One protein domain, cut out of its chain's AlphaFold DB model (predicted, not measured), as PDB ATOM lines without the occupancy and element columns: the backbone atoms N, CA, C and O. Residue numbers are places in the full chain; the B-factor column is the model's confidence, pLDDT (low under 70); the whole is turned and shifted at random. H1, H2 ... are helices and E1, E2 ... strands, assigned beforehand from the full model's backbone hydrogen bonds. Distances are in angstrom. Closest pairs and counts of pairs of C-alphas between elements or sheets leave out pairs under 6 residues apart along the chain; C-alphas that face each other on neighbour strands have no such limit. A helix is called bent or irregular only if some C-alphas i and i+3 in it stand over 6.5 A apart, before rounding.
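Overview. This is residues 127 to 283 of the 677 residues of the protein "Hypothetical protein" of Polarella glacialis (UniProt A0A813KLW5). Two lobes sit side by side: the first holds a small three-stranded sheet, E2 E1 E3, with helix H2 over one face, and the second is a group of helices, H3 to H7, with the short strand pair E4 and E5. The lobes meet where H4 and H3 cover the other face of the three-stranded sheet, while H1 only grazes that sheet. The printed part has 157 residues, with seven named helices and five named strands in the order H1 E1 E2 H2 E3 H3 E4 H4 H5 E5 H6 H7. Its class is mixed, helices and strands, and both sheets are antiparallel. It is compact, with a radius of gyration of the C-alphas of 15.4 A and spans of 47 by 34 by 28 A.

Arrangement. Begin at H1, residues 127 to 136, and pass a long link to E1, residues 152 to 156. E1 and E2, residues 162 to 169, form a hairpin; find N 153 and O 168 there, 2.8 A apart and within hydrogen-bond range. E2 bends by 92 degrees at residue 165. H1 touches no helix; with residues 131 to 135 it only grazes the sheet, which it is only just on, with 5 pairs of C-alphas within 10 A. After E2 look for H2, residues 170 to 178, and E3, residues 193 to 196, the antiparallel neighbour of E1, with N 154 and O 195 at 2.8 A. E2, H2 and E3 form a split strand-helix-strand unit, two strands running the same way with E1 between them, and its crossover is right-handed. H2 runs along E1 at 4 degrees on the local plane, with a height over the sheet of 9.4 A; its closest C-alphas to E1 are those of Glu 170 and Ala 153, 5.0 A apart. On the opposite face are H3, residues 204 to 211, and H4, residues 221 to 231, which gives three layers, helices on both faces of a sheet. H4 lies over E2 and runs along it at 9 degrees on the local plane; Ala 230 and Phe 167 have their closest C-alphas, 6.7 A apart. H3 and H4 only just touch, with 3 pairs of C-alphas within 8 A, the closest being Met 211 and Glu 223 at 5.8 A. E4, residues 218 to 220, pairs with E5, residues 257 to 259, where N 219 and O 258 are 2.9 A apart. H5, residues 236 to 250, and H7, residues 270 to 281, are close but not clearly touching, at a shallow tilt of 30 degrees, opposite ways; their closest C-alphas, of Trp 250 and Leu 270, are 5.7 A apart. H6, residues 260 to 263, and H7 touch only at the corner, and only just, with 3 pairs of C-alphas within 8 A; the closest are Phe 263 and Leu 270, 5.0 A apart. Every O i to N i+4 pair is within hydrogen-bond range in H2, H3, H4 and H7, against 5 of 6 in H1 and 7 of 11 in H5; H6 is too short for such a pair.

Along the chain. Find C-alpha 127 at (71.422, 45.264, -111.317), where H1 begins its 14.2 A. E1 measures 13.5 A, E2 15.6 A from C-alpha 162 at (74.569, 57.306, -94.934), H2 12.3 A and E3 10.1 A. Then come H3, 10.8 A, H4, 15.7 A, and the irregular H5, 18.7 A, where C-alphas 241 and 244 are 7.5 A apart. E4 and E5 are short, and H6 has four residues. H7 runs 15.9 A to C-alpha 281 at (52.511, 69.209, -108.532).

Size, cuts and confidence. The two C-alphas farthest apart are those of Ser 180 and Asp 267, 47.1 A. The printed part has no cut, and its long links are H1 to E1 and H2 to E3. Its mean pLDDT is 73.4; look for values under 70 at, among others, residues 127 to 138, 232 to 242 and 274 to 283.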
ATOM      1  N   LEU A 127      71.327  44.220-112.351       37.91
ATOM      2  CA  LEU A 127      71.422  45.264-111.317       37.91
ATOM      3  C   LEU A 127      72.172  46.517-111.797       37.91
ATOM      4  O   LEU A 127      71.876  47.615-111.339       37.91
ATOM      5  N   ARG A 128      73.104  46.371-112.749       36.69
ATOM      6  CA  ARG A 128      73.890  47.495-113.278       36.69
ATOM      7  C   ARG A 128      73.099  48.356-114.269       36.69
ATOM      8  O   ARG A 128      73.303  49.563-114.317       36.69
ATOM      9  N   ARG A 129      72.174  47.749-115.025       35.38
ATOM     10  CA  ARG A 129      71.194  48.485-115.849       35.38
ATOM     11  C   ARG A 129      70.064  49.059-114.998       35.38
ATOM     12  O   ARG A 129      69.701  50.212-115.197       35.38
ATOM     13  N   ALA A 130      69.597  48.322-113.984       36.94
ATOM     14  CA  ALA A 130      68.622  48.830-113.019       36.94
ATOM     15  C   ALA A 130      69.120  50.087-112.280       36.94
ATOM     16  O   ALA A 130      68.324  50.981-112.034       36.94
ATOM     17  N   GLU A 131      70.420  50.199-111.983       40.88
ATOM     18  CA  GLU A 131      71.032  51.404-111.396       40.88
ATOM     19  C   GLU A 131      70.938  52.633-112.322       40.88
ATOM     20  O   GLU A 131      70.601  53.722-111.863       40.88
ATOM     21  N   GLN A 132      71.171  52.477-113.631       42.81
ATOM     22  CA  GLN A 132      71.035  53.576-114.601       42.81
ATOM     23  C   GLN A 132      69.571  53.973-114.834       42.81
ATOM     24  O   GLN A 132      69.264  55.163-114.858       42.81
ATOM     25  N   THR A 133      68.665  53.000-114.944       39.56
ATOM     26  CA  THR A 133      67.241  53.242-115.223       39.56
ATOM     27  C   THR A 133      66.473  53.744-113.990       39.56
ATOM     28  O   THR A 133      65.612  54.608-114.118       39.56
ATOM     29  N   SER A 134      66.805  53.264-112.782       49.34
ATOM     30  CA  SER A 134      66.202  53.709-111.509       49.34
ATOM     31  C   SER A 134      66.613  55.138-111.147       49.34
ATOM     32  O   SER A 134      65.769  55.904-110.688       49.34
ATOM     33  N   ASN A 135      67.866  55.525-111.424       49.72
ATOM     34  CA  ASN A 135      68.343  56.895-111.202       49.72
ATOM     35  C   ASN A 135      67.735  57.906-112.192       49.72
ATOM     36  O   ASN A 135      67.527  59.054-111.821       49.72
ATOM     37  N   GLN A 136      67.430  57.499-113.431       48.25
ATOM     38  CA  GLN A 136      66.833  58.382-114.448       48.25
ATOM     39  C   GLN A 136      65.310  58.542-114.332       48.25
ATOM     40  O   GLN A 136      64.765  59.442-114.959       48.25
ATOM     41  N   ALA A 137      64.632  57.670-113.578       49.47
ATOM     42  CA  ALA A 137      63.170  57.655-113.462       49.47
ATOM     43  C   ALA A 137      62.652  57.901-112.034       49.47
ATOM     44  O   ALA A 137      61.455  57.752-111.801       49.47
ATOM     45  N   ALA A 138      63.532  58.206-111.072       67.19
ATOM     46  CA  ALA A 138      63.179  58.420-109.664       67.19
ATOM     47  C   ALA A 138      62.317  57.293-109.044       67.19
ATOM     48  O   ALA A 138      61.427  57.528-108.224       67.19
ATOM     49  N   GLU A 139      62.566  56.042-109.437       74.19
ATOM     50  CA  GLU A 139      61.791  54.870-109.016       74.19
ATOM     51  C   GLU A 139      62.561  54.032-107.988       74.19
ATOM     52  O   GLU A 139      63.787  53.920-108.024       74.19
ATOM     53  N   CYS A 140      61.840  53.378-107.079       77.00
ATOM     54  CA  CYS A 140      62.430  52.456-106.121       77.00
ATOM     55  C   CYS A 140      62.928  51.195-106.838       77.00
ATOM     56  O   CYS A 140      62.126  50.432-107.362       77.00
ATOM     57  N   ALA A 141      64.221  50.878-106.763       70.56
ATOM     58  CA  ALA A 141      64.790  49.702-107.440       70.56
ATOM     59  C   ALA A 141      64.304  48.324-106.928       70.56
ATOM     60  O   ALA A 141      64.748  47.285-107.418       70.56
ATOM     61  N   ILE A 142      63.428  48.293-105.918       72.31
ATOM     62  CA  ILE A 142      62.860  47.061-105.356       72.31
ATOM     63  C   ILE A 142      61.457  46.814-105.921       72.31
ATOM     64  O   ILE A 142      61.191  45.726-106.429       72.31
ATOM     65  N   CYS A 143      60.568  47.811-105.850       70.50
ATOM     66  CA  CYS A 143      59.182  47.695-106.322       70.50
ATOM     67  C   CYS A 143      58.915  48.382-107.668       70.50
ATOM     68  O   CYS A 143      57.834  48.205-108.217       70.50
ATOM     69  N   TYR A 144      59.884  49.133-108.198       62.03
ATOM     70  CA  TYR A 144      59.814  49.877-109.462       62.03
ATOM     71  C   TYR A 144      58.663  50.893-109.533       62.03
ATOM     72  O   TYR A 144      58.216  51.267-110.616       62.03
ATOM     73  N   ASP A 145      58.176  51.327-108.369       64.12
ATOM     74  CA  ASP A 145      57.218  52.423-108.234       64.12
ATOM     75  C   ASP A 145      57.970  53.732-107.960       64.12
ATOM     76  O   ASP A 145      59.074  53.694-107.404       64.12
ATOM     77  N   ALA A 146      57.393  54.869-108.347       72.31
ATOM     78  CA  ALA A 146      58.002  56.180-108.129       72.31
ATOM     79  C   ALA A 146      58.252  56.392-106.631       72.31
ATOM     80  O   ALA A 146      57.377  56.114-105.813       72.31
ATOM     81  N   LEU A 147      59.442  56.869-106.259       75.75
ATOM     82  CA  LEU A 147      59.841  57.014-104.854       75.75
ATOM     83  C   LEU A 147      58.910  57.954-104.076       75.75
ATOM     84  O   LEU A 147      58.643  57.726-102.899       75.75
ATOM     85  N   CYS A 148      58.354  58.963-104.744       72.69
ATOM     86  CA  CYS A 148      57.422  59.918-104.154       72.69
ATOM     87  C   CYS A 148      56.025  59.333-103.841       72.69
ATOM     88  O   CYS A 148      55.251  59.977-103.131       72.69
ATOM     89  N   ASN A 149      55.698  58.118-104.310       72.38
ATOM     90  CA  ASN A 149      54.408  57.457-104.052       72.38
ATOM     91  C   ASN A 149      54.327  56.783-102.672       72.38
ATOM     92  O   ASN A 149      53.243  56.384-102.240       72.38
ATOM     93  N   GLY A 150      55.447  56.653-101.961       72.88
ATOM     94  CA  GLY A 150      55.499  56.033-100.642       72.88
ATOM     95  C   GLY A 150      56.492  56.713 -99.705       72.88
ATOM     96  O   GLY A 150      57.183  57.662-100.058       72.88
ATOM     97  N   GLN A 151      56.585  56.213 -98.470       86.44
ATOM     98  CA  GLN A 151      57.575  56.715 -97.517       86.44
ATOM     99  C   GLN A 151      58.987  56.354 -97.992       86.44
ATOM    100  O   GLN A 151      59.359  55.177 -98.007       86.44
ATOM    101  N   VAL A 152      59.781  57.365 -98.347       88.62
ATOM    102  CA  VAL A 152      61.177  57.200 -98.774       88.62
ATOM    103  C   VAL A 152      62.084  56.979 -97.566       88.62
ATOM    104  O   VAL A 152      61.896  57.567 -96.495       88.62
ATOM    105  N   ALA A 153      63.088  56.130 -97.747       88.69
ATOM    106  CA  ALA A 153      64.107  55.811 -96.770       88.69
ATOM    107  C   ALA A 153      65.504  55.719 -97.403       88.69
ATOM    108  O   ALA A 153      65.676  55.405 -98.586       88.69
ATOM    109  N   VAL A 154      66.508  55.972 -96.567       89.44
ATOM    110  CA  VAL A 154      67.937  55.888 -96.873       89.44
ATOM    111  C   VAL A 154      68.622  54.880 -95.955       89.44
ATOM    112  O   VAL A 154      68.176  54.590 -94.842       89.44
ATOM    113  N   LEU A 155      69.726  54.323 -96.442       87.88
ATOM    114  CA  LEU A 155      70.488  53.293 -95.746       87.88
ATOM    115  C   LEU A 155      71.608  53.935 -94.931       87.88
ATOM    116  O   LEU A 155      72.353  54.748 -95.474       87.88
ATOM    117  N   HIS A 156      71.752  53.557 -93.663       86.75
ATOM    118  CA  HIS A 156      72.811  54.024 -92.766       86.75
ATOM    119  C   HIS A 156      73.697  52.866 -92.304       86.75
ATOM    120  O   HIS A 156      73.227  51.750 -92.075       86.75
ATOM    121  N   ASN A 157      74.983  53.141 -92.116       83.94
ATOM    122  CA  ASN A 157      75.951  52.206 -91.557       83.94
ATOM    123  C   ASN A 157      75.879  52.163 -90.015       83.94
ATOM    124  O   ASN A 157      75.105  52.884 -89.385       83.94
ATOM    125  N   ILE A 158      76.712  51.320 -89.396       80.25
ATOM    126  CA  ILE A 158      76.779  51.155 -87.928       80.25
ATOM    127  C   ILE A 158      77.189  52.463 -87.225       80.25
ATOM    128  O   ILE A 158      76.774  52.715 -86.098       80.25
ATOM    129  N   ALA A 159      77.956  53.321 -87.900       77.38
ATOM    130  CA  ALA A 159      78.365  54.628 -87.388       77.38
ATOM    131  C   ALA A 159      77.267  55.704 -87.516       77.38
ATOM    132  O   ALA A 159      77.506  56.864 -87.186       77.38
ATOM    133  N   GLY A 160      76.076  55.349 -88.013       76.12
ATOM    134  CA  GLY A 160      74.953  56.269 -88.176       76.12
ATOM    135  C   GLY A 160      75.062  57.203 -89.382       76.12
ATOM    136  O   GLY A 160      74.195  58.060 -89.535       76.12
ATOM    137  N   LYS A 161      76.060  57.030 -90.259       79.56
ATOM    138  CA  LYS A 161      76.218  57.797 -91.507       79.56
ATOM    139  C   LYS A 161      75.551  57.096 -92.686       79.56
ATOM    140  O   LYS A 161      75.415  55.872 -92.671       79.56
ATOM    141  N   ARG A 162      75.181  57.854 -93.720       84.12
ATOM    142  CA  ARG A 162      74.569  57.306 -94.934       84.12
ATOM    143  C   ARG A 162      75.530  56.317 -95.613       84.12
ATOM    144  O   ARG A 162      76.697  56.619 -95.839       84.12
ATOM    145  N   SER A 163      75.050  55.112 -95.912       84.88
ATOM    146  CA  SER A 163      75.829  54.054 -96.567       84.88
ATOM    147  C   SER A 163      76.004  54.311 -98.065       84.88
ATOM    148  O   SER A 163      77.006  53.906 -98.642       84.88
ATOM    149  N   CYS A 164      75.027  54.936 -98.729       83.88
ATOM    150  CA  CYS A 164      75.094  55.242-100.161       83.88
ATOM    151  C   CYS A 164      74.059  56.299-100.569       83.88
ATOM    152  O   CYS A 164      73.148  56.594 -99.800       83.88
ATOM    153  N   ARG A 165      74.160  56.799-101.808       82.44
ATOM    154  CA  ARG A 165      73.247  57.805-102.380       82.44
ATOM    155  C   ARG A 165      71.849  57.302-102.758       82.44
ATOM    156  O   ARG A 165      71.002  58.095-103.146       82.44
ATOM    157  N   HIS A 166      71.600  56.001-102.668       83.88
ATOM    158  CA  HIS A 166      70.367  55.406-103.171       83.88
ATOM    159  C   HIS A 166      69.180  55.604-102.222       83.88
ATOM    160  O   HIS A 166      69.334  55.607-100.995       83.88
ATOM    161  N   PHE A 167      68.000  55.737-102.823       87.00
ATOM    162  CA  PHE A 167      66.716  55.905-102.152       87.00
ATOM    163  C   PHE A 167      65.810  54.711-102.436       87.00
ATOM    164  O   PHE A 167      65.840  54.123-103.518       87.00
ATOM    165  N   PHE A 168      64.998  54.344-101.450       85.94
ATOM    166  CA  PHE A 168      64.060  53.232-101.557       85.94
ATOM    167  C   PHE A 168      62.801  53.526-100.747       85.94
ATOM    168  O   PHE A 168      62.838  54.329 -99.820       85.94
ATOM    169  N   HIS A 169      61.706  52.819-101.018       85.81
ATOM    170  CA  HIS A 169      60.584  52.804-100.086       85.81
ATOM    171  C   HIS A 169      60.962  52.079 -98.790       85.81
ATOM    172  O   HIS A 169      61.574  51.007 -98.826       85.81
ATOM    173  N   GLU A 170      60.535  52.628 -97.654       86.12
ATOM    174  CA  GLU A 170      60.775  52.068 -96.322       86.12
ATOM    175  C   GLU A 170      60.355  50.595 -96.255       86.12
ATOM    176  O   GLU A 170      61.164  49.727 -95.922       86.12
ATOM    177  N   ASN A 171      59.119  50.302 -96.670       79.88
ATOM    178  CA  ASN A 171      58.571  48.946 -96.661       79.88
ATOM    179  C   ASN A 171      59.378  47.989 -97.549       79.88
ATOM    180  O   ASN A 171      59.576  46.830 -97.194       79.88
ATOM    181  N   CYS A 172      59.883  48.475 -98.685       75.88
ATOM    182  CA  CYS A 172      60.644  47.654 -99.619       75.88
ATOM    183  C   CYS A 172      61.995  47.227 -99.035       75.88
ATOM    184  O   CYS A 172      62.379  46.065 -99.161       75.88
ATOM    185  N   VAL A 173      62.705  48.133 -98.360       76.62
ATOM    186  CA  VAL A 173      63.968  47.777 -97.698       76.62
ATOM    187  C   VAL A 173      63.721  46.970 -96.430       76.62
ATOM    188  O   VAL A 173      64.460  46.024 -96.173       76.62
ATOM    189  N   ALA A 174      62.667  47.277 -95.667       75.88
ATOM    190  CA  ALA A 174      62.302  46.502 -94.485       75.88
ATOM    191  C   ALA A 174      62.082  45.015 -94.825       75.88
ATOM    192  O   ALA A 174      62.559  44.139 -94.099       75.88
ATOM    193  N   MET A 175      61.466  44.719 -95.979       70.00
ATOM    194  CA  MET A 175      61.342  43.346 -96.483       70.00
ATOM    195  C   MET A 175      62.702  42.695 -96.789       70.00
ATOM    196  O   MET A 175      62.915  41.526 -96.457       70.00
ATOM    197  N   LEU A 176      63.667  43.435 -97.342       66.62
ATOM    198  CA  LEU A 176      65.021  42.917 -97.577       66.62
ATOM    199  C   LEU A 176      65.780  42.650 -96.272       66.62
ATOM    200  O   LEU A 176      66.419  41.604 -96.138       66.62
ATOM    201  N   SER A 177      65.665  43.549 -95.291       63.97
ATOM    202  CA  SER A 177      66.267  43.368 -93.966       63.97
ATOM    203  C   SER A 177      65.677  42.159 -93.237       63.97
ATOM    204  O   SER A 177      66.425  41.397 -92.627       63.97
ATOM    205  N   SER A 178      64.367  41.910 -93.376       64.25
ATOM    206  CA  SER A 178      63.725  40.693 -92.851       64.25
ATOM    207  C   SER A 178      64.237  39.402 -93.515       64.25
ATOM    208  O   SER A 178      64.233  38.342 -92.898       64.25
ATOM    209  N   SER A 179      64.772  39.507 -94.736       57.91
ATOM    210  CA  SER A 179      65.370  38.403 -95.500       57.91
ATOM    211  C   SER A 179      66.883  38.261 -95.277       57.91
ATOM    212  O   SER A 179      67.567  37.611 -96.065       57.91
ATOM    213  N   SER A 180      67.427  38.866 -94.213       65.31
ATOM    214  CA  SER A 180      68.863  38.858 -93.873       65.31
ATOM    215  C   SER A 180      69.785  39.523 -94.906       65.31
ATOM    216  O   SER A 180      70.990  39.275 -94.915       65.31
ATOM    217  N   ILE A 181      69.250  40.389 -95.774       70.81
ATOM    218  CA  ILE A 181      70.046  41.179 -96.719       70.81
ATOM    219  C   ILE A 181      70.372  42.530 -96.070       70.81
ATOM    220  O   ILE A 181      69.493  43.368 -95.874       70.81
ATOM    221  N   SER A 182      71.650  42.742 -95.757       77.44
ATOM    222  CA  SER A 182      72.188  43.961 -95.128       77.44
ATOM    223  C   SER A 182      73.107  44.760 -96.058       77.44
ATOM    224  O   SER A 182      73.968  45.516 -95.613       77.44
ATOM    225  N   SER A 183      72.954  44.592 -97.371       81.31
ATOM    226  CA  SER A 183      73.693  45.338 -98.388       81.31
ATOM    227  C   SER A 183      72.744  46.032 -99.356       81.31
ATOM    228  O   SER A 183      71.661  45.533 -99.666       81.31
ATOM    229  N   CYS A 184      73.136  47.221 -99.815       81.50
ATOM    230  CA  CYS A 184      72.344  47.999-100.758       81.50
ATOM    231  C   CYS A 184      72.098  47.194-102.052       81.50
ATOM    232  O   CYS A 184      73.064  46.719-102.651       81.50
ATOM    233  N   PRO A 185      70.854  47.073-102.544       75.62
ATOM    234  CA  PRO A 185      70.560  46.326-103.772       75.62
ATOM    235  C   PRO A 185      71.266  46.856-105.025       75.62
ATOM    236  O   PRO A 185      71.532  46.082-105.940       75.62
ATOM    237  N   LEU A 186      71.575  48.154-105.050       74.06
ATOM    238  CA  LEU A 186      72.175  48.832-106.198       74.06
ATOM    239  C   LEU A 186      73.709  48.792-106.136       74.06
ATOM    240  O   LEU A 186      74.349  48.170-106.975       74.06
ATOM    241  N   CYS A 187      74.309  49.357-105.084       76.44
ATOM    242  CA  CYS A 187      75.772  49.457-104.971       76.44
ATOM    243  C   CYS A 187      76.428  48.435-104.035       76.44
ATOM    244  O   CYS A 187      77.647  48.446-103.881       76.44
ATOM    245  N   ARG A 188      75.646  47.567-103.377       78.19
ATOM    246  CA  ARG A 188      76.114  46.512-102.452       78.19
ATOM    247  C   ARG A 188      76.869  46.997-101.221       78.19
ATOM    248  O   ARG A 188      77.404  46.175-100.479       78.19
ATOM    249  N   VAL A 189      76.876  48.301-100.956       81.31
ATOM    250  CA  VAL A 189      77.464  48.841 -99.730       81.31
ATOM    251  C   VAL A 189      76.671  48.321 -98.524       81.31
ATOM    252  O   VAL A 189      75.436  48.379 -98.549       81.31
ATOM    253  N   PRO A 190      77.340  47.790 -97.484       80.75
ATOM    254  CA  PRO A 190      76.660  47.312 -96.291       80.75
ATOM    255  C   PRO A 190      75.948  48.449 -95.548       80.75
ATOM    256  O   PRO A 190      76.418  49.591 -95.486       80.75
ATOM    257  N   PHE A 191      74.811  48.124 -94.951       86.75
ATOM    258  CA  PHE A 191      74.042  49.012 -94.094       86.75
ATOM    259  C   PHE A 191      73.571  48.263 -92.847       86.75
ATOM    260  O   PHE A 191      73.421  47.044 -92.848       86.75
ATOM    261  N   ALA A 192      73.374  49.007 -91.767       82.88
ATOM    262  CA  ALA A 192      72.962  48.488 -90.469       82.88
ATOM    263  C   ALA A 192      71.565  48.964 -90.073       82.88
ATOM    264  O   ALA A 192      70.831  48.233 -89.417       82.88
ATOM    265  N   VAL A 193      71.201  50.191 -90.455       81.81
ATOM    266  CA  VAL A 193      69.954  50.831 -90.034       81.81
ATOM    267  C   VAL A 193      69.300  51.514 -91.226       81.81
ATOM    268  O   VAL A 193      69.966  52.137 -92.049       81.81
ATOM    269  N   LEU A 194      67.980  51.404 -91.306       86.25
ATOM    270  CA  LEU A 194      67.148  52.166 -92.226       86.25
ATOM    271  C   LEU A 194      66.720  53.470 -91.547       86.25
ATOM    272  O   LEU A 194      66.280  53.439 -90.397       86.25
ATOM    273  N   ARG A 195      66.808  54.605 -92.243       85.56
ATOM    274  CA  ARG A 195      66.228  55.867 -91.765       85.56
ATOM    275  C   ARG A 195      65.251  56.437 -92.774       85.56
ATOM    276  O   ARG A 195      65.534  56.470 -93.967       85.56
ATOM    277  N   LYS A 196      64.103  56.889 -92.274       89.25
ATOM    278  CA  LYS A 196      63.100  57.587 -93.076       89.25
ATOM    279  C   LYS A 196      63.649  58.946 -93.485       89.25
ATOM    280  O   LYS A 196      64.295  59.610 -92.677       89.25
ATOM    281  N   VAL A 197      63.366  59.347 -94.717       86.31
ATOM    282  CA  VAL A 197      63.586  60.720 -95.164       86.31
ATOM    283  C   VAL A 197      62.387  61.550 -94.690       86.31
ATOM    284  O   VAL A 197      61.261  61.239 -95.091       86.31
ATOM    285  N   PRO A 198      62.583  62.551 -93.811       80.75
ATOM    286  CA  PRO A 198      61.496  63.410 -93.346       80.75
ATOM    287  C   PRO A 198      60.937  64.250 -94.493       80.75
ATOM    288  O   PRO A 198      61.647  64.539 -95.450       80.75
ATOM    289  N   SER A 199      59.680  64.676 -94.405       74.69
ATOM    290  CA  SER A 199      59.140  65.621 -95.386       74.69
ATOM    291  C   SER A 199      59.831  66.981 -95.234       74.69
ATOM    292  O   SER A 199      59.858  67.502 -94.115       74.69
ATOM    293  N   PRO A 200      60.300  67.622 -96.324       73.12
ATOM    294  CA  PRO A 200      60.886  68.960 -96.247       73.12
ATOM    295  C   PRO A 200      59.883  70.006 -95.732       73.12
ATOM    296  O   PRO A 200      60.292  71.058 -95.267       73.12
ATOM    297  N   MET A 201      58.576  69.718 -95.775       68.25
ATOM    298  CA  MET A 201      57.505  70.598 -95.285       68.25
ATOM    299  C   MET A 201      57.273  70.494 -93.772       68.25
ATOM    300  O   MET A 201      56.763  71.433 -93.165       68.25
ATOM    301  N   GLU A 202      57.552  69.327 -93.189       71.56
ATOM    302  CA  GLU A 202      57.255  69.009 -91.785       71.56
ATOM    303  C   GLU A 202      58.506  69.123 -90.919       71.56
ATOM    304  O   GLU A 202      58.450  69.687 -89.829       71.56
ATOM    305  N   ASP A 203      59.638  68.648 -91.438       78.25
ATOM    306  CA  ASP A 203      60.951  68.771 -90.821       78.25
ATOM    307  C   ASP A 203      61.999  69.146 -91.886       78.25
ATOM    308  O   ASP A 203      62.722  68.284 -92.401       78.25
ATOM    309  N   PRO A 204      62.093  70.442 -92.240       79.69
ATOM    310  CA  PRO A 204      63.038  70.913 -93.247       79.69
ATOM    311  C   PRO A 204      64.495  70.599 -92.886       79.69
ATOM    312  O   PRO A 204      65.294  70.233 -93.747       79.69
ATOM    313  N   ARG A 205      64.842  70.715 -91.599       81.62
ATOM    314  CA  ARG A 205      66.204  70.468 -91.107       81.62
ATOM    315  C   ARG A 205      66.540  68.981 -91.156       81.62
ATOM    316  O   ARG A 205      67.635  68.624 -91.582       81.62
ATOM    317  N   GLY A 206      65.605  68.117 -90.770       82.62
ATOM    318  CA  GLY A 206      65.760  66.672 -90.890       82.62
ATOM    319  C   GLY A 206      65.846  66.198 -92.338       82.62
ATOM    320  O   GLY A 206      66.629  65.294 -92.623       82.62
ATOM    321  N   TRP A 207      65.109  66.821 -93.266       85.94
ATOM    322  CA  TRP A 207      65.254  66.543 -94.699       85.94
ATOM    323  C   TRP A 207      66.646  66.928 -95.209       85.94
ATOM    324  O   TRP A 207      67.306  66.100 -95.832       85.94
ATOM    325  N   PHE A 208      67.131  68.131 -94.882       84.50
ATOM    326  CA  PHE A 208      68.473  68.589 -95.267       84.50
ATOM    327  C   PHE A 208      69.555  67.614 -94.780       84.50
ATOM    328  O   PHE A 208      70.375  67.146 -95.566       84.50
ATOM    329  N   LEU A 209      69.502  67.220 -93.504       82.38
ATOM    330  CA  LEU A 209      70.443  66.258 -92.920       82.38
ATOM    331  C   LEU A 209      70.329  64.849 -93.525       82.38
ATOM    332  O   LEU A 209      71.291  64.088 -93.491       82.38
ATOM    333  N   ALA A 210      69.161  64.471 -94.048       82.50
ATOM    334  CA  ALA A 210      68.981  63.192 -94.729       82.50
ATOM    335  C   ALA A 210      69.567  63.194 -96.152       82.50
ATOM    336  O   ALA A 210      69.951  62.130 -96.649       82.50
ATOM    337  N   MET A 211      69.611  64.360 -96.809       85.00
ATOM    338  CA  MET A 211      70.183  64.528 -98.150       85.00
ATOM    339  C   MET A 211      71.706  64.678 -98.122       85.00
ATOM    340  O   MET A 211      72.357  64.143 -99.018       85.00
ATOM    341  N   ASP A 212      72.250  65.326 -97.086       82.81
ATOM    342  CA  ASP A 212      73.689  65.479 -96.825       82.81
ATOM    343  C   ASP A 212      74.323  64.117 -96.494       82.81
ATOM    344  O   ASP A 212      74.382  63.663 -95.346       82.81
ATOM    345  N   ALA A 213      74.742  63.397 -97.534       70.12
ATOM    346  CA  ALA A 213      75.205  62.024 -97.411       70.12
ATOM    347  C   ALA A 213      76.596  61.944 -96.774       70.12
ATOM    348  O   ALA A 213      76.928  60.935 -96.138       70.12
ATOM    349  N   ASP A 214      77.415  62.978 -96.975       75.19
ATOM    350  CA  ASP A 214      78.794  63.032 -96.503       75.19
ATOM    351  C   ASP A 214      78.960  63.755 -95.153       75.19
ATOM    352  O   ASP A 214      79.967  63.533 -94.461       75.19
ATOM    353  N   GLY A 215      77.927  64.472 -94.704       73.38
ATOM    354  CA  GLY A 215      77.848  65.124 -93.401       73.38
ATOM    355  C   GLY A 215      78.682  66.398 -93.341       73.38
ATOM    356  O   GLY A 215      79.310  66.656 -92.310       73.38
ATOM    357  N   LYS A 216      78.777  67.132 -94.455       79.56
ATOM    358  CA  LYS A 216      79.524  68.397 -94.547       79.56
ATOM    359  C   LYS A 216      78.707  69.619 -94.133       79.56
ATOM    360  O   LYS A 216      79.236  70.728 -94.186       79.56
ATOM    361  N   GLU A 217      77.451  69.423 -93.732       81.31
ATOM    362  CA  GLU A 217      76.479  70.472 -93.407       81.31
ATOM    363  C   GLU A 217      76.191  71.407 -94.597       81.31
ATOM    364  O   GLU A 217      75.747  72.546 -94.435       81.31
ATOM    365  N   LYS A 218      76.442  70.907 -95.810       87.12
ATOM    366  CA  LYS A 218      76.241  71.587 -97.087       87.12
ATOM    367  C   LYS A 218      75.738  70.581 -98.108       87.12
ATOM    368  O   LYS A 218      76.276  69.484 -98.179       87.12
ATOM    369  N   LEU A 219      74.749  70.968 -98.904       85.69
ATOM    370  CA  LEU A 219      74.213  70.115 -99.957       85.69
ATOM    371  C   LEU A 219      74.886  70.424-101.283       85.69
ATOM    372  O   LEU A 219      74.780  71.532-101.816       85.69
ATOM    373  N   THR A 220      75.528  69.410-101.843       87.19
ATOM    374  CA  THR A 220      76.052  69.480-103.201       87.19
ATOM    375  C   THR A 220      74.911  69.480-104.215       87.19
ATOM    376  O   THR A 220      73.800  68.996-103.970       87.19
ATOM    377  N   ARG A 221      75.216  69.942-105.427       84.00
ATOM    378  CA  ARG A 221      74.285  69.924-106.560       84.00
ATOM    379  C   ARG A 221      73.628  68.564-106.806       84.00
ATOM    380  O   ARG A 221      72.436  68.494-107.094       84.00
ATOM    381  N   GLN A 222      74.403  67.489-106.670       81.50
ATOM    382  CA  GLN A 222      73.918  66.131-106.896       81.50
ATOM    383  C   GLN A 222      72.982  65.651-105.780       81.50
ATOM    384  O   GLN A 222      72.033  64.929-106.056       81.50
ATOM    385  N   GLU A 223      73.232  66.044-104.531       84.88
ATOM    386  CA  GLU A 223      72.395  65.643-103.393       84.88
ATOM    387  C   GLU A 223      71.023  66.310-103.440       84.88
ATOM    388  O   GLU A 223      70.015  65.674-103.132       84.88
ATOM    389  N   VAL A 224      70.976  67.566-103.889       83.19
ATOM    390  CA  VAL A 224      69.715  68.276-104.113       83.19
ATOM    391  C   VAL A 224      68.944  67.660-105.277       83.19
ATOM    392  O   VAL A 224      67.756  67.392-105.124       83.19
ATOM    393  N   ASP A 225      69.592  67.392-106.414       80.12
ATOM    394  CA  ASP A 225      68.937  66.759-107.569       80.12
ATOM    395  C   ASP A 225      68.362  65.377-107.208       80.12
ATOM    396  O   ASP A 225      67.168  65.133-107.400       80.12
ATOM    397  N   ASP A 226      69.166  64.513-106.579       79.50
ATOM    398  CA  ASP A 226      68.721  63.182-106.152       79.50
ATOM    399  C   ASP A 226      67.571  63.267-105.130       79.50
ATOM    400  O   ASP A 226      66.609  62.498-105.191       79.50
ATOM    401  N   GLY A 227      67.661  64.204-104.180       81.00
ATOM    402  CA  GLY A 227      66.676  64.386-103.119       81.00
ATOM    403  C   GLY A 227      65.334  64.920-103.609       81.00
ATOM    404  O   GLY A 227      64.281  64.437-103.183       81.00
ATOM    405  N   LEU A 228      65.358  65.897-104.519       78.06
ATOM    406  CA  LEU A 228      64.148  66.474-105.104       78.06
ATOM    407  C   LEU A 228      63.402  65.443-105.948       78.06
ATOM    408  O   LEU A 228      62.191  65.310-105.794       78.06
ATOM    409  N   ARG A 229      64.120  64.676-106.774       76.31
ATOM    410  CA  ARG A 229      63.530  63.604-107.587       76.31
ATOM    411  C   ARG A 229      62.961  62.476-106.736       76.31
ATOM    412  O   ARG A 229      61.886  61.968-107.027       76.31
ATOM    413  N   ALA A 230      63.653  62.097-105.661       76.75
ATOM    414  CA  ALA A 230      63.199  61.014-104.796       76.75
ATOM    415  C   ALA A 230      61.938  61.370-103.992       76.75
ATOM    416  O   ALA A 230      61.099  60.502-103.761       76.75
ATOM    417  N   VAL A 231      61.806  62.617-103.526       72.38
ATOM    418  CA  VAL A 231      60.766  63.000-102.552       72.38
ATOM    419  C   VAL A 231      59.595  63.750-103.188       72.38
ATOM    420  O   VAL A 231      58.493  63.731-102.636       72.38
ATOM    421  N   LEU A 232      59.787  64.397-104.340       67.00
ATOM    422  CA  LEU A 232      58.756  65.215-104.978       67.00
ATOM    423  C   LEU A 232      58.295  64.605-106.310       67.00
ATOM    424  O   LEU A 232      59.113  64.078-107.058       67.00
ATOM    425  N   PRO A 233      57.002  64.725-106.663       62.19
ATOM    426  CA  PRO A 233      56.504  64.385-107.993       62.19
ATOM    427  C   PRO A 233      56.884  65.495-108.987       62.19
ATOM    428  O   PRO A 233      56.061  66.320-109.385       62.19
ATOM    429  N   VAL A 234      58.172  65.585-109.315       62.94
ATOM    430  CA  VAL A 234      58.724  66.569-110.254       62.94
ATOM    431  C   VAL A 234      58.893  65.949-111.639       62.94
ATOM    432  O   VAL A 234      59.316  64.809-111.775       62.94
ATOM    433  N   ASP A 235      58.553  66.707-112.683       61.56
ATOM    434  CA  ASP A 235      58.866  66.339-114.068       61.56
ATOM    435  C   ASP A 235      60.386  66.402-114.270       61.56
ATOM    436  O   ASP A 235      60.947  67.498-114.296       61.56
ATOM    437  N   ASP A 236      61.038  65.243-114.411       59.50
ATOM    438  CA  ASP A 236      62.495  65.104-114.542       59.50
ATOM    439  C   ASP A 236      63.077  66.006-115.643       59.50
ATOM    440  O   ASP A 236      64.051  66.727-115.420       59.50
ATOM    441  N   LYS A 237      62.432  66.055-116.817       59.56
ATOM    442  CA  LYS A 237      62.896  66.880-117.951       59.56
ATOM    443  C   LYS A 237      62.674  68.373-117.691       59.56
ATOM    444  O   LYS A 237      63.478  69.226-118.084       59.56
ATOM    445  N   GLY A 238      61.575  68.708-117.019       62.22
ATOM    446  CA  GLY A 238      61.243  70.070-116.609       62.22
ATOM    447  C   GLY A 238      62.100  70.594-115.452       62.22
ATOM    448  O   GLY A 238      62.265  71.811-115.326       62.22
ATOM    449  N   LEU A 239      62.623  69.705-114.603       67.81
ATOM    450  CA  LEU A 239      63.566  70.032-113.541       67.81
ATOM    451  C   LEU A 239      64.958  70.251-114.133       67.81
ATOM    452  O   LEU A 239      65.498  71.336-113.959       67.81
ATOM    453  N   GLU A 240      65.476  69.304-114.922       68.06
ATOM    454  CA  GLU A 240      66.796  69.404-115.569       68.06
ATOM    455  C   GLU A 240      66.953  70.683-116.398       68.06
ATOM    456  O   GLU A 240      67.954  71.385-116.277       68.06
ATOM    457  N   SER A 241      65.940  71.035-117.195       67.19
ATOM    458  CA  SER A 241      65.980  72.220-118.067       67.19
ATOM    459  C   SER A 241      65.980  73.562-117.328       67.19
ATOM    460  O   SER A 241      66.363  74.576-117.912       67.19
ATOM    461  N   ARG A 242      65.543  73.598-116.064       69.69
ATOM    462  CA  ARG A 242      65.478  74.822-115.242       69.69
ATOM    463  C   ARG A 242      66.436  74.795-114.057       69.69
ATOM    464  O   ARG A 242      66.557  75.805-113.369       69.69
ATOM    465  N   PHE A 243      67.113  73.669-113.830       75.56
ATOM    466  CA  PHE A 243      67.926  73.436-112.646       75.56
ATOM    467  C   PHE A 243      69.057  74.456-112.521       75.56
ATOM    468  O   PHE A 243      69.260  74.981-111.438       75.56
ATOM    469  N   ASP A 244      69.737  74.797-113.621       75.62
ATOM    470  CA  ASP A 244      70.822  75.790-113.612       75.62
ATOM    471  C   ASP A 244      70.347  77.177-113.150       75.62
ATOM    472  O   ASP A 244      70.953  77.783-112.272       75.62
ATOM    473  N   MET A 245      69.216  77.652-113.681       75.00
ATOM    474  CA  MET A 245      68.644  78.958-113.321       75.00
ATOM    475  C   MET A 245      68.159  78.995-111.865       75.00
ATOM    476  O   MET A 245      68.281  80.016-111.188       75.00
ATOM    477  N   LEU A 246      67.584  77.886-111.393       75.88
ATOM    478  CA  LEU A 246      67.120  77.740-110.016       75.88
ATOM    479  C   LEU A 246      68.295  77.638-109.036       75.88
ATOM    480  O   LEU A 246      68.247  78.237-107.967       75.88
ATOM    481  N   TRP A 247      69.366  76.945-109.427       80.44
ATOM    482  CA  TRP A 247      70.571  76.787-108.619       80.44
ATOM    483  C   TRP A 247      71.245  78.128-108.326       80.44
ATOM    484  O   TRP A 247      71.578  78.392-107.177       80.44
ATOM    485  N   GLU A 248      71.370  79.009-109.324       80.50
ATOM    486  CA  GLU A 248      71.915  80.367-109.144       80.50
ATOM    487  C   GLU A 248      71.088  81.232-108.175       80.50
ATOM    488  O   GLU A 248      71.630  82.133-107.541       80.50
ATOM    489  N   HIS A 249      69.784  80.964-108.045       77.62
ATOM    490  CA  HIS A 249      68.929  81.650-107.071       77.62
ATOM    491  C   HIS A 249      69.059  81.065-105.658       77.62
ATOM    492  O   HIS A 249      68.886  81.789-104.677       77.62
ATOM    493  N   TRP A 250      69.348  79.766-105.538       82.06
ATOM    494  CA  TRP A 250      69.464  79.088-104.246       82.06
ATOM    495  C   TRP A 250      70.858  79.224-103.618       82.06
ATOM    496  O   TRP A 250      70.954  79.403-102.409       82.06
ATOM    497  N   ASP A 251      71.929  79.190-104.415       83.81
ATOM    498  CA  ASP A 251      73.320  79.373-103.971       83.81
ATOM    499  C   ASP A 251      73.701  80.866-103.960       83.81
ATOM    500  O   ASP A 251      74.485  81.356-104.776       83.81
ATOM    501  N   LYS A 252      73.108  81.625-103.030       76.62
ATOM    502  CA  LYS A 252      73.301  83.085-102.925       76.62
ATOM    503  C   LYS A 252      74.745  83.468-102.615       76.62
ATOM    504  O   LYS A 252      75.197  84.554-102.985       76.62
ATOM    505  N   THR A 253      75.465  82.604-101.907       79.19
ATOM    506  CA  THR A 253      76.880  82.804-101.592       79.19
ATOM    507  C   THR A 253      77.803  82.435-102.755       79.19
ATOM    508  O   THR A 253      79.000  82.731-102.680       79.19
ATOM    509  N   ASN A 254      77.256  81.865-103.838       78.88
ATOM    510  CA  ASN A 254      77.973  81.371-105.013       78.88
ATOM    511  C   ASN A 254      79.123  80.433-104.614       78.88
ATOM    512  O   ASN A 254      80.240  80.504-105.140       78.88
ATOM    513  N   SER A 255      78.866  79.628-103.584       81.12
ATOM    514  CA  SER A 255      79.856  78.762-102.960       81.12
ATOM    515  C   SER A 255      79.985  77.415-103.674       81.12
ATOM    516  O   SER A 255      80.968  76.706-103.458       81.12
ATOM    517  N   GLY A 256      79.038  77.098-104.561       80.94
ATOM    518  CA  GLY A 256      78.922  75.833-105.279       80.94
ATOM    519  C   GLY A 256      78.109  74.772-104.532       80.94
ATOM    520  O   GLY A 256      77.766  73.756-105.135       80.94
ATOM    521  N   ASP A 257      77.770  75.023-103.265       86.44
ATOM    522  CA  ASP A 257      76.984  74.154-102.389       86.44
ATOM    523  C   ASP A 257      75.916  74.982-101.656       86.44
ATOM    524  O   ASP A 257      76.139  76.153-101.366       86.44
ATOM    525  N   ILE A 258      74.786  74.369-101.293       84.12
ATOM    526  CA  ILE A 258      73.713  75.043-100.546       84.12
ATOM    527  C   ILE A 258      73.884  74.779 -99.050       84.12
ATOM    528  O   ILE A 258      73.772  73.639 -98.584       84.12
ATOM    529  N   GLY A 259      74.139  75.834 -98.279       85.69
ATOM    530  CA  GLY A 259      74.150  75.781 -96.817       85.69
ATOM    531  C   GLY A 259      72.744  75.756 -96.205       85.69
ATOM    532  O   GLY A 259      71.750  76.085 -96.851       85.69
ATOM    533  N   MET A 260      72.649  75.415 -94.916       83.31
ATOM    534  CA  MET A 260      71.370  75.396 -94.186       83.31
ATOM    535  C   MET A 260      70.651  76.757 -94.209       83.31
ATOM    536  O   MET A 260      69.431  76.808 -94.349       83.31
ATOM    537  N   ASP A 261      71.395  77.858 -94.098       81.00
ATOM    538  CA  ASP A 261      70.818  79.208 -94.089       81.00
ATOM    539  C   ASP A 261      70.253  79.604 -95.466       81.00
ATOM    540  O   ASP A 261      69.204  80.237 -95.541       81.00
ATOM    541  N   GLU A 262      70.888  79.165 -96.557       83.94
ATOM    542  CA  GLU A 262      70.405  79.356 -97.935       83.94
ATOM    543  C   GLU A 262      69.199  78.458 -98.245       83.94
ATOM    544  O   GLU A 262      68.265  78.856 -98.944       83.94
ATOM    545  N   PHE A 263      69.180  77.249 -97.677       82.44
ATOM    546  CA  PHE A 263      68.047  76.336 -97.777       82.44
ATOM    547  C   PHE A 263      66.789  76.886 -97.085       82.44
ATOM    548  O   PHE A 263      65.692  76.767 -97.639       82.44
ATOM    549  N   LEU A 264      66.942  77.485 -95.896       80.94
ATOM    550  CA  LEU A 264      65.851  77.998 -95.052       80.94
ATOM    551  C   LEU A 264      65.449  79.456 -95.333       80.94
ATOM    552  O   LEU A 264      64.548  79.962 -94.666       80.94
ATOM    553  N   ASP A 265      66.093  80.129 -96.285       78.31
ATOM    554  CA  ASP A 265      65.837  81.536 -96.597       78.31
ATOM    555  C   ASP A 265      64.350  81.802 -96.927       78.31
ATOM    556  O   ASP A 265      63.759  81.184 -97.819       78.31
ATOM    557  N   GLU A 266      63.734  82.727 -96.181       65.94
ATOM    558  CA  GLU A 266      62.284  82.977 -96.196       65.94
ATOM    559  C   GLU A 266      61.790  83.674 -97.481       65.94
ATOM    560  O   GLU A 266      60.607  83.575 -97.848       65.94
ATOM    561  N   ASP A 267      62.683  84.347 -98.209       62.72
ATOM    562  CA  ASP A 267      62.335  85.137 -99.384       62.72
ATOM    563  C   ASP A 267      62.511  84.342-100.682       62.72
ATOM    564  O   ASP A 267      61.580  84.326-101.495       62.72
ATOM    565  N   GLU A 268      63.621  83.617-100.853       65.88
ATOM    566  CA  GLU A 268      63.950  82.905-102.108       65.88
ATOM    567  C   GLU A 268      64.656  81.542-101.915       65.88
ATOM    568  O   GLU A 268      65.192  80.981-102.870       65.88
ATOM    569  N   GLY A 269      64.647  80.968-100.707       74.44
ATOM    570  CA  GLY A 269      65.329  79.700-100.420       74.44
ATOM    571  C   GLY A 269      64.764  78.474-101.150       74.44
ATOM    572  O   GLY A 269      63.584  78.417-101.527       74.44
ATOM    573  N   LEU A 270      65.602  77.439-101.294       75.94
ATOM    574  CA  LEU A 270      65.240  76.149-101.905       75.94
ATOM    575  C   LEU A 270      63.978  75.545-101.258       75.94
ATOM    576  O   LEU A 270      63.097  75.055-101.965       75.94
ATOM    577  N   LEU A 271      63.816  75.659 -99.935       74.56
ATOM    578  CA  LEU A 271      62.625  75.176 -99.232       74.56
ATOM    579  C   LEU A 271      61.330  75.857 -99.710       74.56
ATOM    580  O   LEU A 271      60.307  75.192 -99.882       74.56
ATOM    581  N   LYS A 272      61.353  77.169 -99.968       75.88
ATOM    582  CA  LYS A 272      60.185  77.914-100.466       75.88
ATOM    583  C   LYS A 272      59.795  77.465-101.869       75.88
ATOM    584  O   LYS A 272      58.605  77.299-102.153       75.88
ATOM    585  N   TRP A 273      60.784  77.214-102.727       77.06
ATOM    586  CA  TRP A 273      60.544  76.642-104.049       77.06
ATOM    587  C   TRP A 273      59.970  75.226-103.958       77.06
ATOM    588  O   TRP A 273      59.002  74.922-104.657       77.06
ATOM    589  N   VAL A 274      60.491  74.387-103.057       68.56
ATOM    590  CA  VAL A 274      59.937  73.054-102.780       68.56
ATOM    591  C   VAL A 274      58.477  73.174-102.336       68.56
ATOM    592  O   VAL A 274      57.610  72.540-102.933       68.56
ATOM    593  N   ILE A 275      58.152  74.058-101.388       67.00
ATOM    594  CA  ILE A 275      56.776  74.324-100.929       67.00
ATOM    595  C   ILE A 275      55.856  74.732-102.093       67.00
ATOM    596  O   ILE A 275      54.745  74.206-102.222       67.00
ATOM    597  N   ALA A 276      56.298  75.661-102.944       63.31
ATOM    598  CA  ALA A 276      55.521  76.150-104.083       63.31
ATOM    599  C   ALA A 276      55.317  75.063-105.155       63.31
ATOM    600  O   ALA A 276      54.209  74.878-105.667       63.31
ATOM    601  N   THR A 277      56.361  74.289-105.446       61.12
ATOM    602  CA  THR A 277      56.350  73.228-106.461       61.12
ATOM    603  C   THR A 277      55.515  72.036-106.008       61.12
ATOM    604  O   THR A 277      54.714  71.529-106.787       61.12
ATOM    605  N   THR A 278      55.585  71.649-104.732       54.00
ATOM    606  CA  THR A 278      54.793  70.535-104.178       54.00
ATOM    607  C   THR A 278      53.292  70.854-104.144       54.00
ATOM    608  O   THR A 278      52.466  69.977-104.401       54.00
ATOM    609  N   LYS A 279      52.918  72.119-103.883       50.41
ATOM    610  CA  LYS A 279      51.522  72.588-103.991       50.41
ATOM    611  C   LYS A 279      51.004  72.519-105.431       50.41
ATOM    612  O   LYS A 279      49.875  72.096-105.635       50.41
ATOM    613  N   THR A 280      51.847  72.863-106.403       46.31
ATOM    614  CA  THR A 280      51.495  72.886-107.835       46.31
ATOM    615  C   THR A 280      51.515  71.484-108.475       46.31
ATOM    616  O   THR A 280      50.736  71.195-109.378       46.31
ATOM    617  N   ALA A 281      52.384  70.576-108.012       41.53
ATOM    618  CA  ALA A 281      52.511  69.209-108.532       41.53
ATOM    619  C   ALA A 281      51.395  68.269-108.041       41.53
ATOM    620  O   ALA A 281      50.922  67.432-108.808       41.53
ATOM    621  N   ARG A 282      50.867  68.485-106.822       43.88
ATOM    622  CA  ARG A 282      49.645  67.814-106.329       43.88
ATOM    623  C   ARG A 282      48.408  68.046-107.211       43.88
ATOM    624  O   ARG A 282      47.415  67.342-107.056       43.88
ATOM    625  N   GLU A 283      48.469  68.990-108.146       37.69
ATOM    626  CA  GLU A 283      47.400  69.290-109.101       37.69
ATOM    627  C   GLU A 283      47.574  68.581-110.467       37.69
ATOM    628  O   GLU A 283      46.672  68.677-111.302       37.69
TER     629      GLU A 283